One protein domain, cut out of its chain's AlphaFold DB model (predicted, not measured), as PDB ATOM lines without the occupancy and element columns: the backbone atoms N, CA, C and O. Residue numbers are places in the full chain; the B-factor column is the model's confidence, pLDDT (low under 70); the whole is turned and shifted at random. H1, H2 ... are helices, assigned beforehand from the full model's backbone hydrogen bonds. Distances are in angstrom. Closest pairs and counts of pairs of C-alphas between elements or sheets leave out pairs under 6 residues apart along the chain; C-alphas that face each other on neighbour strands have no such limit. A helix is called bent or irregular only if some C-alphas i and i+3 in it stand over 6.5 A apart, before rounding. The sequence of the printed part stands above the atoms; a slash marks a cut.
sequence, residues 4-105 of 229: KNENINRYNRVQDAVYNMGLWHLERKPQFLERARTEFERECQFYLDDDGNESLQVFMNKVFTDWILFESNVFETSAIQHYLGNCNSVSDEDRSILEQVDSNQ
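AT A GLANCE: This is residues 4 to 105 of the 229 residues of an uncharacterized protein of Collinsella aerofaciens (UniProt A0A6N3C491). The short helical hairpin of H4 and H5 packs across the long helix H1, on its residues 13 to 18 and 21 to 25, and H3, about perpendicular to H1, packs on H4 with its last residues 68 to 70, which come close to H1 near Gly 22 without clearly touching it. H2 turns off from the last end of H1 and comes near H3, while residues 4 to 9 of H1 stick out free at the other end. The printed part has 102 residues with five named helices, in the order H1, H2, H3, H4, H5, and no named strand; its class is all helix. It is only just loose, close to compact, with a radius of gyration of the C-alphas of 15.4 A, and elongated, with spans of 47 by 30 by 24 A.

IN THESE COORDINATES: H1 covers residues 4 to 31 and measures 42.1 A from C-alpha 4 at (122.160, -7.097, 13.462) to C-alpha 31 at (125.652, -12.687, 55.021). It is irregular, with C-alphas 27 and 30 at 8.0 A, and has a kink of 27 degrees near residue 25. H2 is residues 33 to 44, 16.0 A long. H3 is residues 54 to 70, 24.5 A long, and begins with C-alpha 54 at (127.889, 12.261, 49.896). H4 is residues 79 to 86, 10.6 A long. H5 is residues 92 to 104, 18.3 A long, and ends with C-alpha 104 at (138.639, -13.170, 30.923).

HOW THE PARTS SIT: H4 is the hub, touching H1, H3 and H5. H4 and H5 form a helical hairpin, opposite ways at a shallow tilt of 32 degrees; their closest C-alphas, those of Ile 80 and Asp 102, are 6.4 A apart. H1 touches H4 with residues 21 to 25 alone, about perpendicular at 81 degrees, and the closest C-alphas, those of Met 21 and Tyr 83, are 6.5 A apart. H1 touches H5 with residues 13 to 18 alone, about perpendicular at 80 degrees; the closest C-alphas, those of Ala 17 and Asp 94, are 5.6 A apart. H3 touches H4 with residues 68 to 70 alone, the same way at a steep tilt of 59 degrees, and the closest C-alphas, those of Leu 69 and Ala 79, are 5.2 A apart. H1 and H3 are close but not clearly touching, with the C-alphas of Gly 22 and Leu 69 closest at 7.3 A. H2 and H3 are also close but not clearly touching, about perpendicular at 80 degrees, with the C-alphas of Ala 36 and Ile 68 closest at 7.1 A. H1 and H2 meet only through their link, and H2 is apart from H4 and H5. Every O i to N i+4 pair is within hydrogen-bond range in H2, H3, H4 and H5, against 18 of 24 in H1.

THE WHOLE: The two C-alphas farthest apart, those of Lys 4 and Gly 52, are 48.1 A apart. The printed part has no cut. The links H1 to H2 and H4 to H5 are tight, those from H2 to H3 and H3 to H4 are short, and no link is long. The mean pLDDT of the printed part is 77.3, with residues 4 to 13 and 40 to 63 under 70.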
ATOM      1  N   LYS A   4     122.170  -8.354  12.712       34.31
ATOM      2  CA  LYS A   4     122.160  -7.097  13.462       34.31
ATOM      3  C   LYS A   4     121.257  -7.148  14.704       34.31
ATOM      4  O   LYS A   4     121.603  -6.550  15.714       34.31
ATOM      5  N   ASN A   5     120.150  -7.897  14.652       32.25
ATOM      6  CA  ASN A   5     119.237  -8.052  15.792       32.25
ATOM      7  C   ASN A   5     119.735  -9.075  16.826       32.25
ATOM      8  O   ASN A   5     119.405  -8.949  18.000       32.25
ATOM      9  N   GLU A   6     120.544 -10.057  16.422       37.16
ATOM     10  CA  GLU A   6     121.136 -11.034  17.351       37.16
ATOM     11  C   GLU A   6     122.229 -10.399  18.234       37.16
ATOM     12  O   GLU A   6     122.267 -10.658  19.435       37.16
ATOM     13  N   ASN A   7     123.059  -9.505  17.683       35.72
ATOM     14  CA  ASN A   7     124.154  -8.860  18.427       35.72
ATOM     15  C   ASN A   7     123.693  -7.812  19.456       35.72
ATOM     16  O   ASN A   7     124.280  -7.724  20.532       35.72
ATOM     17  N   ILE A   8     122.627  -7.052  19.174       36.84
ATOM     18  CA  ILE A   8     122.038  -6.109  20.149       36.84
ATOM     19  C   ILE A   8     121.510  -6.866  21.375       36.84
ATOM     20  O   ILE A   8     121.634  -6.401  22.506       36.84
ATOM     21  N   ASN A   9     120.970  -8.066  21.153       45.62
ATOM     22  CA  ASN A   9     120.455  -8.918  22.216       45.62
ATOM     23  C   ASN A   9     121.581  -9.432  23.131       45.62
ATOM     24  O   ASN A   9     121.394  -9.491  24.341       45.62
ATOM     25  N   ARG A  10     122.765  -9.736  22.576       42.00
ATOM     26  CA  ARG A  10     123.934 -10.238  23.328       42.00
ATOM     27  C   ARG A  10     124.627  -9.183  24.197       42.00
ATOM     28  O   ARG A  10     125.054  -9.509  25.297       42.00
ATOM     29  N   TYR A  11     124.718  -7.931  23.745       46.16
ATOM     30  CA  TYR A  11     125.340  -6.848  24.527       46.16
ATOM     31  C   TYR A  11     124.573  -6.546  25.816       46.16
ATOM     32  O   TYR A  11     125.160  -6.510  26.898       46.16
ATOM     33  N   ASN A  12     123.250  -6.398  25.700       59.94
ATOM     34  CA  ASN A  12     122.395  -6.303  26.878       59.94
ATOM     35  C   ASN A  12     122.538  -7.564  27.728       59.94
ATOM     36  O   ASN A  12     122.622  -7.454  28.939       59.94
ATOM     37  N   ARG A  13     122.712  -8.741  27.112       68.31
ATOM     38  CA  ARG A  13     122.865 -10.004  27.839       68.31
ATOM     39  C   ARG A  13     124.072 -10.054  28.774       68.31
ATOM     40  O   ARG A  13     123.908 -10.515  29.896       68.31
ATOM     41  N   VAL A  14     125.256  -9.590  28.359       70.56
ATOM     42  CA  VAL A  14     126.447  -9.596  29.238       70.56
ATOM     43  C   VAL A  14     126.239  -8.664  30.432       70.56
ATOM     44  O   VAL A  14     126.488  -9.059  31.571       70.56
ATOM     45  N   GLN A  15     125.717  -7.458  30.186       70.06
ATOM     46  CA  GLN A  15     125.368  -6.515  31.253       70.06
ATOM     47  C   GLN A  15     124.285  -7.073  32.172       70.06
ATOM     48  O   GLN A  15     124.426  -7.010  33.386       70.06
ATOM     49  N   ASP A  16     123.233  -7.658  31.603       75.25
ATOM     50  CA  ASP A  16     122.117  -8.246  32.334       75.25
ATOM     51  C   ASP A  16     122.595  -9.418  33.192       75.25
ATOM     52  O   ASP A  16     122.191  -9.533  34.344       75.25
ATOM     53  N   ALA A  17     123.482 -10.275  32.679       85.25
ATOM     54  CA  ALA A  17     124.036 -11.398  33.429       85.25
ATOM     55  C   ALA A  17     124.843 -10.914  34.645       85.25
ATOM     56  O   ALA A  17     124.603 -11.367  35.769       85.25
ATOM     57  N   VAL A  18     125.744  -9.942  34.451       82.31
ATOM     58  CA  VAL A  18     126.535  -9.335  35.537       82.31
ATOM     59  C   VAL A  18     125.636  -8.576  36.519       82.31
ATOM     60  O   VAL A  18     125.798  -8.696  37.734       82.31
ATOM     61  N   TYR A  19     124.644  -7.838  36.021       80.44
ATOM     62  CA  TYR A  19     123.683  -7.095  36.831       80.44
ATOM     63  C   TYR A  19     122.810  -8.023  37.680       80.44
ATOM     64  O   TYR A  19     122.670  -7.801  38.882       80.44
ATOM     65  N   ASN A  20     122.276  -9.096  37.096       85.00
ATOM     66  CA  ASN A  20     121.458 -10.085  37.797       85.00
ATOM     67  C   ASN A  20     122.260 -10.819  38.877       85.00
ATOM     68  O   ASN A  20     121.748 -11.048  39.975       85.00
ATOM     69  N   MET A  21     123.529 -11.138  38.606       92.06
ATOM     70  CA  MET A  21     124.452 -11.636  39.627       92.06
ATOM     71  C   MET A  21     124.632 -10.603  40.754       92.06
ATOM     72  O   MET A  21     124.533 -10.946  41.934       92.06
ATOM     73  N   GLY A  22     124.863  -9.334  40.409       87.62
ATOM     74  CA  GLY A  22     125.001  -8.244  41.377       87.62
ATOM     75  C   GLY A  22     123.765  -8.078  42.265       87.62
ATOM     76  O   GLY A  22     123.893  -7.978  43.485       87.62
ATOM     77  N   LEU A  23     122.564  -8.126  41.682       86.38
ATOM     78  CA  LEU A  23     121.299  -8.101  42.422       86.38
ATOM     79  C   LEU A  23     121.168  -9.289  43.375       86.38
ATOM     80  O   LEU A  23     120.784  -9.116  44.531       86.38
ATOM     81  N   TRP A  24     121.534 -10.489  42.924       92.69
ATOM     82  CA  TRP A  24     121.483 -11.681  43.765       92.69
ATOM     83  C   TRP A  24     122.388 -11.553  44.996       92.69
ATOM     84  O   TRP A  24     121.975 -11.905  46.107       92.69
ATOM     85  N   HIS A  25     123.598 -11.011  44.827       91.62
ATOM     86  CA  HIS A  25     124.509 -10.724  45.939       91.62
ATOM     87  C   HIS A  25     123.975  -9.612  46.838       91.62
ATOM     88  O   HIS A  25     124.059  -9.724  48.060       91.62
ATOM     89  N   LEU A  26     123.369  -8.571  46.265       88.19
ATOM     90  CA  LEU A  26     122.773  -7.471  47.020       88.19
ATOM     91  C   LEU A  26     121.677  -7.958  47.977       88.19
ATOM     92  O   LEU A  26     121.675  -7.575  49.147       88.19
ATOM     93  N   GLU A  27     120.793  -8.848  47.525       90.88
ATOM     94  CA  GLU A  27     119.757  -9.467  48.369       90.88
ATOM     95  C   GLU A  27     120.339 -10.270  49.545       90.88
ATOM     96  O   GLU A  27     119.690 -10.451  50.575       90.88
ATOM     97  N   ARG A  28     121.575 -10.756  49.397       92.62
ATOM     98  CA  ARG A  28     122.279 -11.609  50.368       92.62
ATOM     99  C   ARG A  28     123.371 -10.867  51.129       92.62
ATOM    100  O   ARG A  28     124.028 -11.464  51.978       92.62
ATOM    101  N   LYS A  29     123.498  -9.556  50.907       91.00
ATOM    102  CA  LYS A  29     124.477  -8.661  51.534       91.00
ATOM    103  C   LYS A  29     124.658  -8.886  53.045       91.00
ATOM    104  O   LYS A  29     125.813  -8.947  53.468       91.00
ATOM    105  N   PRO A  30     123.606  -9.085  53.875       94.19
ATOM    106  CA  PRO A  30     123.785  -9.312  55.314       94.19
ATOM    107  C   PRO A  30     124.674 -10.512  55.682       94.19
ATOM    108  O   PRO A  30     125.185 -10.560  56.794       94.19
ATOM    109  N   GLN A  31     124.864 -11.475  54.776       92.06
ATOM    110  CA  GLN A  31     125.652 -12.687  55.021       92.06
ATOM    111  C   GLN A  31     127.164 -12.438  54.970       92.06
ATOM    112  O   GLN A  31     127.921 -13.185  55.582       92.06
ATOM    113  N   PHE A  32     127.607 -11.409  54.243       92.19
ATOM    114  CA  PHE A  32     129.027 -11.204  53.944       92.19
ATOM    115  C   PHE A  32     129.518  -9.766  54.146       92.19
ATOM    116  O   PHE A  32     130.726  -9.544  54.187       92.19
ATOM    117  N   LEU A  33     128.616  -8.789  54.293       91.06
ATOM    118  CA  LEU A  33     128.957  -7.364  54.294       91.06
ATOM    119  C   LEU A  33     130.022  -6.982  55.321       91.06
ATOM    120  O   LEU A  33     130.963  -6.280  54.975       91.06
ATOM    121  N   GLU A  34     129.870  -7.423  56.569       90.69
ATOM    122  CA  GLU A  34     130.767  -7.007  57.652       90.69
ATOM    123  C   GLU A  34     132.197  -7.509  57.427       90.69
ATOM    124  O   GLU A  34     133.176  -6.777  57.589       90.69
ATOM    125  N   ARG A  35     132.310  -8.756  56.963       89.12
ATOM    126  CA  ARG A  35     133.586  -9.346  56.571       89.12
ATOM    127  C   ARG A  35     134.182  -8.611  55.372       89.12
ATOM    128  O   ARG A  35     135.350  -8.240  55.427       89.12
ATOM    129  N   ALA A  36     133.383  -8.366  54.331       86.94
ATOM    130  CA  ALA A  36     133.813  -7.638  53.140       86.94
ATOM    131  C   ALA A  36     134.330  -6.241  53.483       86.94
ATOM    132  O   ALA A  36     135.395  -5.849  53.018       86.94
ATOM    133  N   ARG A  37     133.608  -5.515  54.342       84.31
ATOM    134  CA  ARG A  37     133.989  -4.183  54.811       84.31
ATOM    135  C   ARG A  37     135.336  -4.226  55.529       84.31
ATOM    136  O   ARG A  37     136.242  -3.486  55.164       84.31
ATOM    137  N   THR A  38     135.482  -5.131  56.496       83.50
ATOM    138  CA  THR A  38     136.717  -5.278  57.281       83.50
ATOM    139  C   THR A  38     137.921  -5.610  56.394       83.50
ATOM    140  O   THR A  38     139.005  -5.057  56.576       83.50
ATOM    141  N   GLU A  39     137.752  -6.517  55.428       75.69
ATOM    142  CA  GLU A  39     138.816  -6.890  54.489       75.69
ATOM    143  C   GLU A  39     139.184  -5.728  53.556       75.69
ATOM    144  O   GLU A  39     140.369  -5.427  53.408       75.69
ATOM    145  N   PHE A  40     138.191  -5.032  52.999       68.56
ATOM    146  CA  PHE A  40     138.408  -3.901  52.100       68.56
ATOM    147  C   PHE A  40     139.093  -2.718  52.788       68.56
ATOM    148  O   PHE A  40     140.066  -2.184  52.259       68.56
ATOM    149  N   GLU A  41     138.640  -2.326  53.984       69.50
ATOM    150  CA  GLU A  41     139.261  -1.237  54.754       69.50
ATOM    151  C   GLU A  41     140.717  -1.573  55.113       69.50
ATOM    152  O   GLU A  41     141.597  -0.709  55.061       69.50
ATOM    153  N   ARG A  42     141.007  -2.850  55.401       65.69
ATOM    154  CA  ARG A  42     142.375  -3.334  55.637       65.69
ATOM    155  C   ARG A  42     143.246  -3.242  54.383       65.69
ATOM    156  O   ARG A  42     144.400  -2.833  54.492       65.69
ATOM    157  N   GLU A  43     142.735  -3.650  53.222       60.84
ATOM    158  CA  GLU A  43     143.474  -3.601  51.952       60.84
ATOM    159  C   GLU A  43     143.718  -2.168  51.477       60.84
ATOM    160  O   GLU A  43     144.827  -1.834  51.054       60.84
ATOM    161  N   CYS A  44     142.707  -1.309  51.591       56.91
ATOM    162  CA  CYS A  44     142.783   0.080  51.148       56.91
ATOM    163  C   CYS A  44     143.485   0.998  52.156       56.91
ATOM    164  O   CYS A  44     143.848   2.114  51.794       56.91
ATOM    165  N   GLN A  45     143.671   0.549  53.404       54.81
ATOM    166  CA  GLN A  45     144.169   1.370  54.517       54.81
ATOM    167  C   GLN A  45     143.360   2.668  54.705       54.81
ATOM    168  O   GLN A  45     143.900   3.706  55.090       54.81
ATOM    169  N   PHE A  46     142.059   2.605  54.422       55.31
ATOM    170  CA  PHE A  46     141.118   3.722  54.461       55.31
ATOM    171  C   PHE A  46     139.768   3.229  54.996       55.31
ATOM    172  O   PHE A  46     139.386   2.091  54.727       55.31
ATOM    173  N   TYR A  47     139.056   4.070  55.751       58.38
ATOM    174  CA  TYR A  47     137.736   3.738  56.301       58.38
ATOM    175  C   TYR A  47     136.639   4.052  55.287       58.38
ATOM    176  O   TYR A  47     136.662   5.109  54.671       58.38
ATOM    177  N   LEU A  48     135.663   3.160  55.119       56.09
ATOM    178  CA  LEU A  48     134.617   3.335  54.105       56.09
ATOM    179  C   LEU A  48     133.596   4.432  54.434       56.09
ATOM    180  O   LEU A  48     132.889   4.861  53.525       56.09
ATOM    181  N   ASP A  49     133.523   4.867  55.693       60.50
ATOM    182  CA  ASP A  49     132.596   5.902  56.147       60.50
ATOM    183  C   ASP A  49     133.324   7.257  56.194       60.50
ATOM    184  O   ASP A  49     134.140   7.502  57.088       60.50
ATOM    185  N   ASP A  50     133.028   8.137  55.232       56.59
ATOM    186  CA  ASP A  50     133.360   9.565  55.309       56.59
ATOM    187  C   ASP A  50     132.063  10.386  55.306       56.59
ATOM    188  O   ASP A  50     131.543  10.798  54.264       56.59
ATOM    189  N   ASP A  51     131.534  10.619  56.510       56.59
ATOM    190  CA  ASP A  51     130.258  11.306  56.766       56.59
ATOM    191  C   ASP A  51     130.218  12.761  56.248       56.59
ATOM    192  O   ASP A  51     129.173  13.416  56.295       56.59
ATOM    193  N   GLY A  52     131.344  13.305  55.770       59.16
ATOM    194  CA  GLY A  52     131.453  14.683  55.301       59.16
ATOM    195  C   GLY A  52     131.113  14.908  53.826       59.16
ATOM    196  O   GLY A  52     130.970  16.069  53.428       59.16
ATOM    197  N   ASN A  53     131.013  13.857  52.995       63.66
ATOM    198  CA  ASN A  53     130.897  14.025  51.542       63.66
ATOM    199  C   ASN A  53     130.094  12.916  50.833       63.66
ATOM    200  O   ASN A  53     130.625  11.877  50.442       63.66
ATOM    201  N   GLU A  54     128.810  13.189  50.574       62.44
ATOM    202  CA  GLU A  54     127.889  12.261  49.896       62.44
ATOM    203  C   GLU A  54     128.388  11.808  48.512       62.44
ATOM    204  O   GLU A  54     128.279  10.629  48.165       62.44
ATOM    205  N   SER A  55     128.984  12.718  47.735       56.41
ATOM    206  CA  SER A  55     129.593  12.390  46.445       56.41
ATOM    207  C   SER A  55     130.751  11.407  46.612       56.41
ATOM    208  O   SER A  55     130.810  10.415  45.887       56.41
ATOM    209  N   LEU A  56     131.640  11.606  47.597       57.22
ATOM    210  CA  LEU A  56     132.720  10.644  47.877       57.22
ATOM    211  C   LEU A  56     132.139   9.268  48.168       57.22
ATOM    212  O   LEU A  56     132.576   8.269  47.598       57.22
ATOM    213  N   GLN A  57     131.124   9.240  49.030       61.44
ATOM    214  CA  GLN A  57     130.518   8.012  49.512       61.44
ATOM    215  C   GLN A  57     129.913   7.194  48.367       61.44
ATOM    216  O   GLN A  57     130.061   5.973  48.325       61.44
ATOM    217  N   VAL A  58     129.278   7.846  47.388       62.31
ATOM    218  CA  VAL A  58     128.762   7.172  46.185       62.31
ATOM    219  C   VAL A  58     129.891   6.528  45.376       62.31
ATOM    220  O   VAL A  58     129.738   5.390  44.926       62.31
ATOM    221  N   PHE A  59     131.024   7.210  45.192       62.00
ATOM    222  CA  PHE A  59     132.176   6.644  44.479       62.00
ATOM    223  C   PHE A  59     132.811   5.484  45.243       62.00
ATOM    224  O   PHE A  59     133.055   4.434  44.648       62.00
ATOM    225  N   MET A  60     132.998   5.628  46.554       63.47
ATOM    226  CA  MET A  60     133.528   4.566  47.409       63.47
ATOM    227  C   MET A  60     132.630   3.329  47.397       63.47
ATOM    228  O   MET A  60     133.127   2.214  47.267       63.47
ATOM    229  N   ASN A  61     131.307   3.511  47.408       68.44
ATOM    230  CA  ASN A  61     130.358   2.406  47.283       68.44
ATOM    231  C   ASN A  61     130.482   1.673  45.939       68.44
ATOM    232  O   ASN A  61     130.346   0.450  45.906       68.44
ATOM    233  N   LYS A  62     130.765   2.380  44.836       66.75
ATOM    234  CA  LYS A  62     131.000   1.753  43.523       66.75
ATOM    235  C   LYS A  62     132.302   0.955  43.501       66.75
ATOM    236  O   LYS A  62     132.285  -0.191  43.069       66.75
ATOM    237  N   VAL A  63     133.396   1.526  44.017       69.38
ATOM    238  CA  VAL A  63     134.691   0.826  44.148       69.38
ATOM    239  C   VAL A  63     134.532  -0.438  44.982       69.38
ATOM    240  O   VAL A  63     134.954  -1.513  44.570       69.38
ATOM    241  N   PHE A  64     133.900  -0.311  46.148       72.44
ATOM    242  CA  PHE A  64     133.685  -1.423  47.063       72.44
ATOM    243  C   PHE A  64     132.820  -2.518  46.428       72.44
ATOM    244  O   PHE A  64     133.128  -3.699  46.562       72.44
ATOM    245  N   THR A  65     131.778  -2.135  45.688       76.38
ATOM    246  CA  THR A  65     130.930  -3.084  44.953       76.38
ATOM    247  C   THR A  65     131.730  -3.840  43.890       76.38
ATOM    248  O   THR A  65     131.681  -5.067  43.862       76.38
ATOM    249  N   ASP A  66     132.516  -3.143  43.066       75.88
ATOM    250  CA  ASP A  66     133.369  -3.778  42.054       75.88
ATOM    251  C   ASP A  66     134.418  -4.702  42.671       75.88
ATOM    252  O   ASP A  66     134.661  -5.795  42.159       75.88
ATOM    253  N   TRP A  67     135.018  -4.291  43.789       80.38
ATOM    254  CA  TRP A  67     135.959  -5.129  44.520       80.38
ATOM    255  C   TRP A  67     135.282  -6.412  45.008       80.38
ATOM    256  O   TRP A  67     135.803  -7.494  44.751       80.38
ATOM    257  N   ILE A  68     134.089  -6.333  45.615       83.38
ATOM    258  CA  ILE A  68     133.340  -7.526  46.045       83.38
ATOM    259  C   ILE A  68     133.097  -8.477  44.869       83.38
ATOM    260  O   ILE A  68     133.321  -9.681  45.003       83.38
ATOM    261  N   LEU A  69     132.633  -7.947  43.736       85.69
ATOM    262  CA  LEU A  69     132.191  -8.762  42.604       85.69
ATOM    263  C   LEU A  69     133.337  -9.396  41.808       85.69
ATOM    264  O   LEU A  69     133.122 -10.447  41.208       85.69
ATOM    265  N   PHE A  70     134.527  -8.790  41.786       82.00
ATOM    266  CA  PHE A  70     135.583  -9.206  40.854       82.00
ATOM    267  C   PHE A  70     136.954  -9.474  41.479       82.00
ATOM    268  O   PHE A  70     137.768 -10.132  40.841       82.00
ATOM    269  N   GLU A  71     137.229  -8.984  42.690       77.75
ATOM    270  CA  GLU A  71     138.573  -9.051  43.300       77.75
ATOM    271  C   GLU A  71     138.579  -9.689  44.694       77.75
ATOM    272  O   GLU A  71     139.605 -10.190  45.154       77.75
ATOM    273  N   SER A  72     137.447  -9.655  45.400       75.00
ATOM    274  CA  SER A  72     137.392 -10.051  46.803       75.00
ATOM    275  C   SER A  72     137.487 -11.563  47.004       75.00
ATOM    276  O   SER A  72     136.966 -12.355  46.221       75.00
ATOM    277  N   ASN A  73     138.066 -11.951  48.142       80.38
ATOM    278  CA  ASN A  73     138.109 -13.337  48.629       80.38
ATOM    279  C   ASN A  73     137.126 -13.569  49.792       80.38
ATOM    280  O   ASN A  73     137.329 -14.420  50.665       80.38
ATOM    281  N   VAL A  74     136.064 -12.761  49.845       84.62
ATOM    282  CA  VAL A  74     135.048 -12.837  50.903       84.62
ATOM    283  C   VAL A  74     134.252 -14.137  50.789       84.62
ATOM    284  O   VAL A  74     133.838 -14.710  51.801       84.62
ATOM    285  N   PHE A  75     134.086 -14.632  49.564       85.38
ATOM    286  CA  PHE A  75     133.544 -15.951  49.268       85.38
ATOM    287  C   PHE A  75     134.694 -16.968  49.133       85.38
ATOM    288  O   PHE A  75     135.825 -16.603  48.832       85.38
ATOM    289  N   GLU A  76     134.423 -18.260  49.341       85.94
ATOM    290  CA  GLU A  76     135.436 -19.326  49.157       85.94
ATOM    291  C   GLU A  76     135.873 -19.503  47.687       85.94
ATOM    292  O   GLU A  76     136.854 -20.185  47.398       85.94
ATOM    293  N   THR A  77     135.132 -18.898  46.760       89.38
ATOM    294  CA  THR A  77     135.364 -18.872  45.309       89.38
ATOM    295  C   THR A  77     135.183 -17.435  44.806       89.38
ATOM    296  O   THR A  77     134.865 -16.557  45.604       89.38
ATOM    297  N   SER A  78     135.357 -17.153  43.510       90.50
ATOM    298  CA  SER A  78     134.997 -15.827  42.986       90.50
ATOM    299  C   SER A  78     133.503 -15.541  43.202       90.50
ATOM    300  O   SER A  78     132.691 -16.464  43.321       90.50
ATOM    301  N   ALA A  79     133.100 -14.268  43.231       92.00
ATOM    302  CA  ALA A  79     131.686 -13.918  43.404       92.00
ATOM    303  C   ALA A  79     130.799 -14.506  42.289       92.00
ATOM    304  O   ALA A  79     129.640 -14.852  42.543       92.00
ATOM    305  N   ILE A  80     131.351 -14.657  41.080       95.12
ATOM    306  CA  ILE A  80     130.687 -15.303  39.946       95.12
ATOM    307  C   ILE A  80     130.493 -16.795  40.216       95.12
ATOM    308  O   ILE A  80     129.363 -17.278  40.158       95.12
ATOM    309  N   GLN A  81     131.549 -17.528  40.573       95.44
ATOM    310  CA  GLN A  81     131.435 -18.964  40.855       95.44
ATOM    311  C   GLN A  81     130.533 -19.235  42.063       95.44
ATOM    312  O   GLN A  81     129.707 -20.150  42.039       95.44
ATOM    313  N   HIS A  82     130.603 -18.382  43.085       95.31
ATOM    314  CA  HIS A  82     129.704 -18.436  44.229       95.31
ATOM    315  C   HIS A  82     128.238 -18.272  43.803       95.31
ATOM    316  O   HIS A  82     127.382 -19.045  44.235       95.31
ATOM    317  N   TYR A  83     127.933 -17.310  42.928       96.06
ATOM    318  CA  TYR A  83     126.592 -17.145  42.366       96.06
ATOM    319  C   TYR A  83     126.155 -18.374  41.558       96.06
ATOM    320  O   TYR A  83     125.083 -18.926  41.806       96.06
ATOM    321  N   LEU A  84     126.996 -18.852  40.642       96.69
ATOM    322  CA  LEU A  84     126.694 -19.978  39.755       96.69
ATOM    323  C   LEU A  84     126.496 -21.311  40.489       96.69
ATOM    324  O   LEU A  84     125.744 -22.162  39.997       96.69
ATOM    325  N   GLY A  85     127.155 -21.494  41.636       96.00
ATOM    326  CA  GLY A  85     127.022 -22.671  42.498       96.00
ATOM    327  C   GLY A  85     125.816 -22.634  43.441       96.00
ATOM    328  O   GLY A  85     125.379 -23.686  43.900       96.00
ATOM    329  N   ASN A  86     125.256 -21.450  43.720       95.25
ATOM    330  CA  ASN A  86     124.173 -21.273  44.699       95.25
ATOM    331  C   ASN A  86     122.845 -20.783  44.092       95.25
ATOM    332  O   ASN A  86     121.803 -20.842  44.751       95.25
ATOM    333  N   CYS A  87     122.846 -20.293  42.852       94.12
ATOM    334  CA  CYS A  87     121.652 -19.849  42.144       94.12
ATOM    335  C   CYS A  87     121.185 -20.919  41.144       94.12
ATOM    336  O   CYS A  87     121.773 -21.110  40.082       94.12
ATOM    337  N   ASN A  88     120.083 -21.604  41.463       91.38
ATOM    338  CA  ASN A  88     119.538 -22.676  40.617       91.38
ATOM    339  C   ASN A  88     118.755 -22.172  39.392       91.38
ATOM    340  O   ASN A  88     118.386 -22.970  38.536       91.38
ATOM    341  N   SER A  89     118.451 -20.875  39.319       92.75
ATOM    342  CA  SER A  89     117.635 -20.278  38.253       92.75
ATOM    343  C   SER A  89     118.458 -19.612  37.147       92.75
ATOM    344  O   SER A  89     117.884 -18.916  36.312       92.75
ATOM    345  N   VAL A  90     119.784 -19.778  37.148       94.88
ATOM    346  CA  VAL A  90     120.656 -19.237  36.095       94.88
ATOM    347  C   VAL A  90     120.452 -20.045  34.819       94.88
ATOM    348  O   VAL A  90     120.557 -21.271  34.845       94.88
ATOM    349  N   SER A  91     120.154 -19.363  33.714       94.56
ATOM    350  CA  SER A  91     120.043 -20.010  32.405       94.56
ATOM    351  C   SER A  91     121.402 -20.547  31.936       94.56
ATOM    352  O   SER A  91     122.443 -20.013  32.319       94.56
ATOM    353  N   ASP A  92     121.413 -21.575  31.082       95.50
ATOM    354  CA  ASP A  92     122.665 -22.123  30.529       95.50
ATOM    355  C   ASP A  92     123.474 -21.061  29.763       95.50
ATOM    356  O   ASP A  92     124.702 -21.053  29.797       95.50
ATOM    357  N   GLU A  93     122.778 -20.127  29.109       93.00
ATOM    358  CA  GLU A  93     123.386 -18.995  28.412       93.00
ATOM    359  C   GLU A  93     124.065 -18.025  29.388       93.00
ATOM    360  O   GLU A  93     125.248 -17.734  29.232       93.00
ATOM    361  N   ASP A  94     123.351 -17.562  30.423       93.31
ATOM    362  CA  ASP A  94     123.923 -16.648  31.424       93.31
ATOM    363  C   ASP A  94     125.084 -17.308  32.171       93.31
ATOM    364  O   ASP A  94     126.075 -16.651  32.481       93.31
ATOM    365  N   ARG A  95     124.992 -18.620  32.420       96.75
ATOM    366  CA  ARG A  95     126.084 -19.406  32.999       96.75
ATOM    367  C   ARG A  95     127.321 -19.363  32.108       96.75
ATOM    368  O   ARG A  95     128.388 -19.018  32.599       96.75
ATOM    369  N   SER A  96     127.172 -19.649  30.815       95.94
ATOM    370  CA  SER A  96     128.292 -19.612  29.867       95.94
ATOM    371  C   SER A  96     128.913 -18.217  29.751       95.94
ATOM    372  O   SER A  96     130.137 -18.097  29.724       95.94
ATOM    373  N   ILE A  97     128.094 -17.161  29.727       91.38
ATOM    374  CA  ILE A  97     128.574 -15.773  29.734       91.38
ATOM    375  C   ILE A  97     129.389 -15.510  30.999       91.38
ATOM    376  O   ILE A  97     130.525 -15.055  30.914       91.38
ATOM    377  N   LEU A  98     128.832 -15.807  32.172       95.19
ATOM    378  CA  LEU A  98     129.472 -15.516  33.451       95.19
ATOM    379  C   LEU A  98     130.774 -16.304  33.646       95.19
ATOM    380  O   LEU A  98     131.733 -15.747  34.161       95.19
ATOM    381  N   GLU A  99     130.852 -17.551  33.181       96.44
ATOM    382  CA  GLU A  99     132.097 -18.334  33.191       96.44
ATOM    383  C   GLU A  99     133.195 -17.703  32.317       96.44
ATOM    384  O   GLU A  99     134.362 -17.665  32.718       96.44
ATOM    385  N   GLN A 100     132.835 -17.159  31.147       91.75
ATOM    386  CA  GLN A 100     133.768 -16.391  30.315       91.75
ATOM    387  C   GLN A 100     134.181 -15.090  31.006       91.75
ATOM    388  O   GLN A 100     135.367 -14.764  31.034       91.75
ATOM    389  N   VAL A 101     133.230 -14.383  31.626       86.75
ATOM    390  CA  VAL A 101     133.519 -13.167  32.393       86.75
ATOM    391  C   VAL A 101     134.525 -13.451  33.507       86.75
ATOM    392  O   VAL A 101     135.529 -12.753  33.602       86.75
ATOM    393  N   ASP A 102     134.293 -14.491  34.304       91.38
ATOM    394  CA  ASP A 102     135.165 -14.908  35.408       91.38
ATOM    395  C   ASP A 102     136.595 -15.212  34.936       91.38
ATOM    396  O   ASP A 102     137.562 -14.860  35.605       91.38
ATOM    397  N   SER A 103     136.725 -15.804  33.747       87.62
ATOM    398  CA  SER A 103     138.014 -16.212  33.177       87.62
ATOM    399  C   SER A 103     138.776 -15.072  32.492       87.62
ATOM    400  O   SER A 103     140.006 -15.056  32.513       87.62
ATOM    401  N   ASN A 104     138.059 -14.137  31.861       79.81
ATOM    402  CA  ASN A 104     138.639 -13.170  30.923       79.81
ATOM    403  C   ASN A 104     138.643 -11.733  31.443       79.81
ATOM    404  O   ASN A 104     139.234 -10.855  30.809       79.81
ATOM    405  N   GLN A 105     137.941 -11.458  32.547       78.75
ATOM    406  CA  GLN A 105     137.876 -10.108  33.082       78.75
ATOM    407  C   GLN A 105     139.263  -9.596  33.478       78.75
ATOM    408  O   GLN A 105     140.107 -10.332  33.994       78.75
TER     409      GLN A 105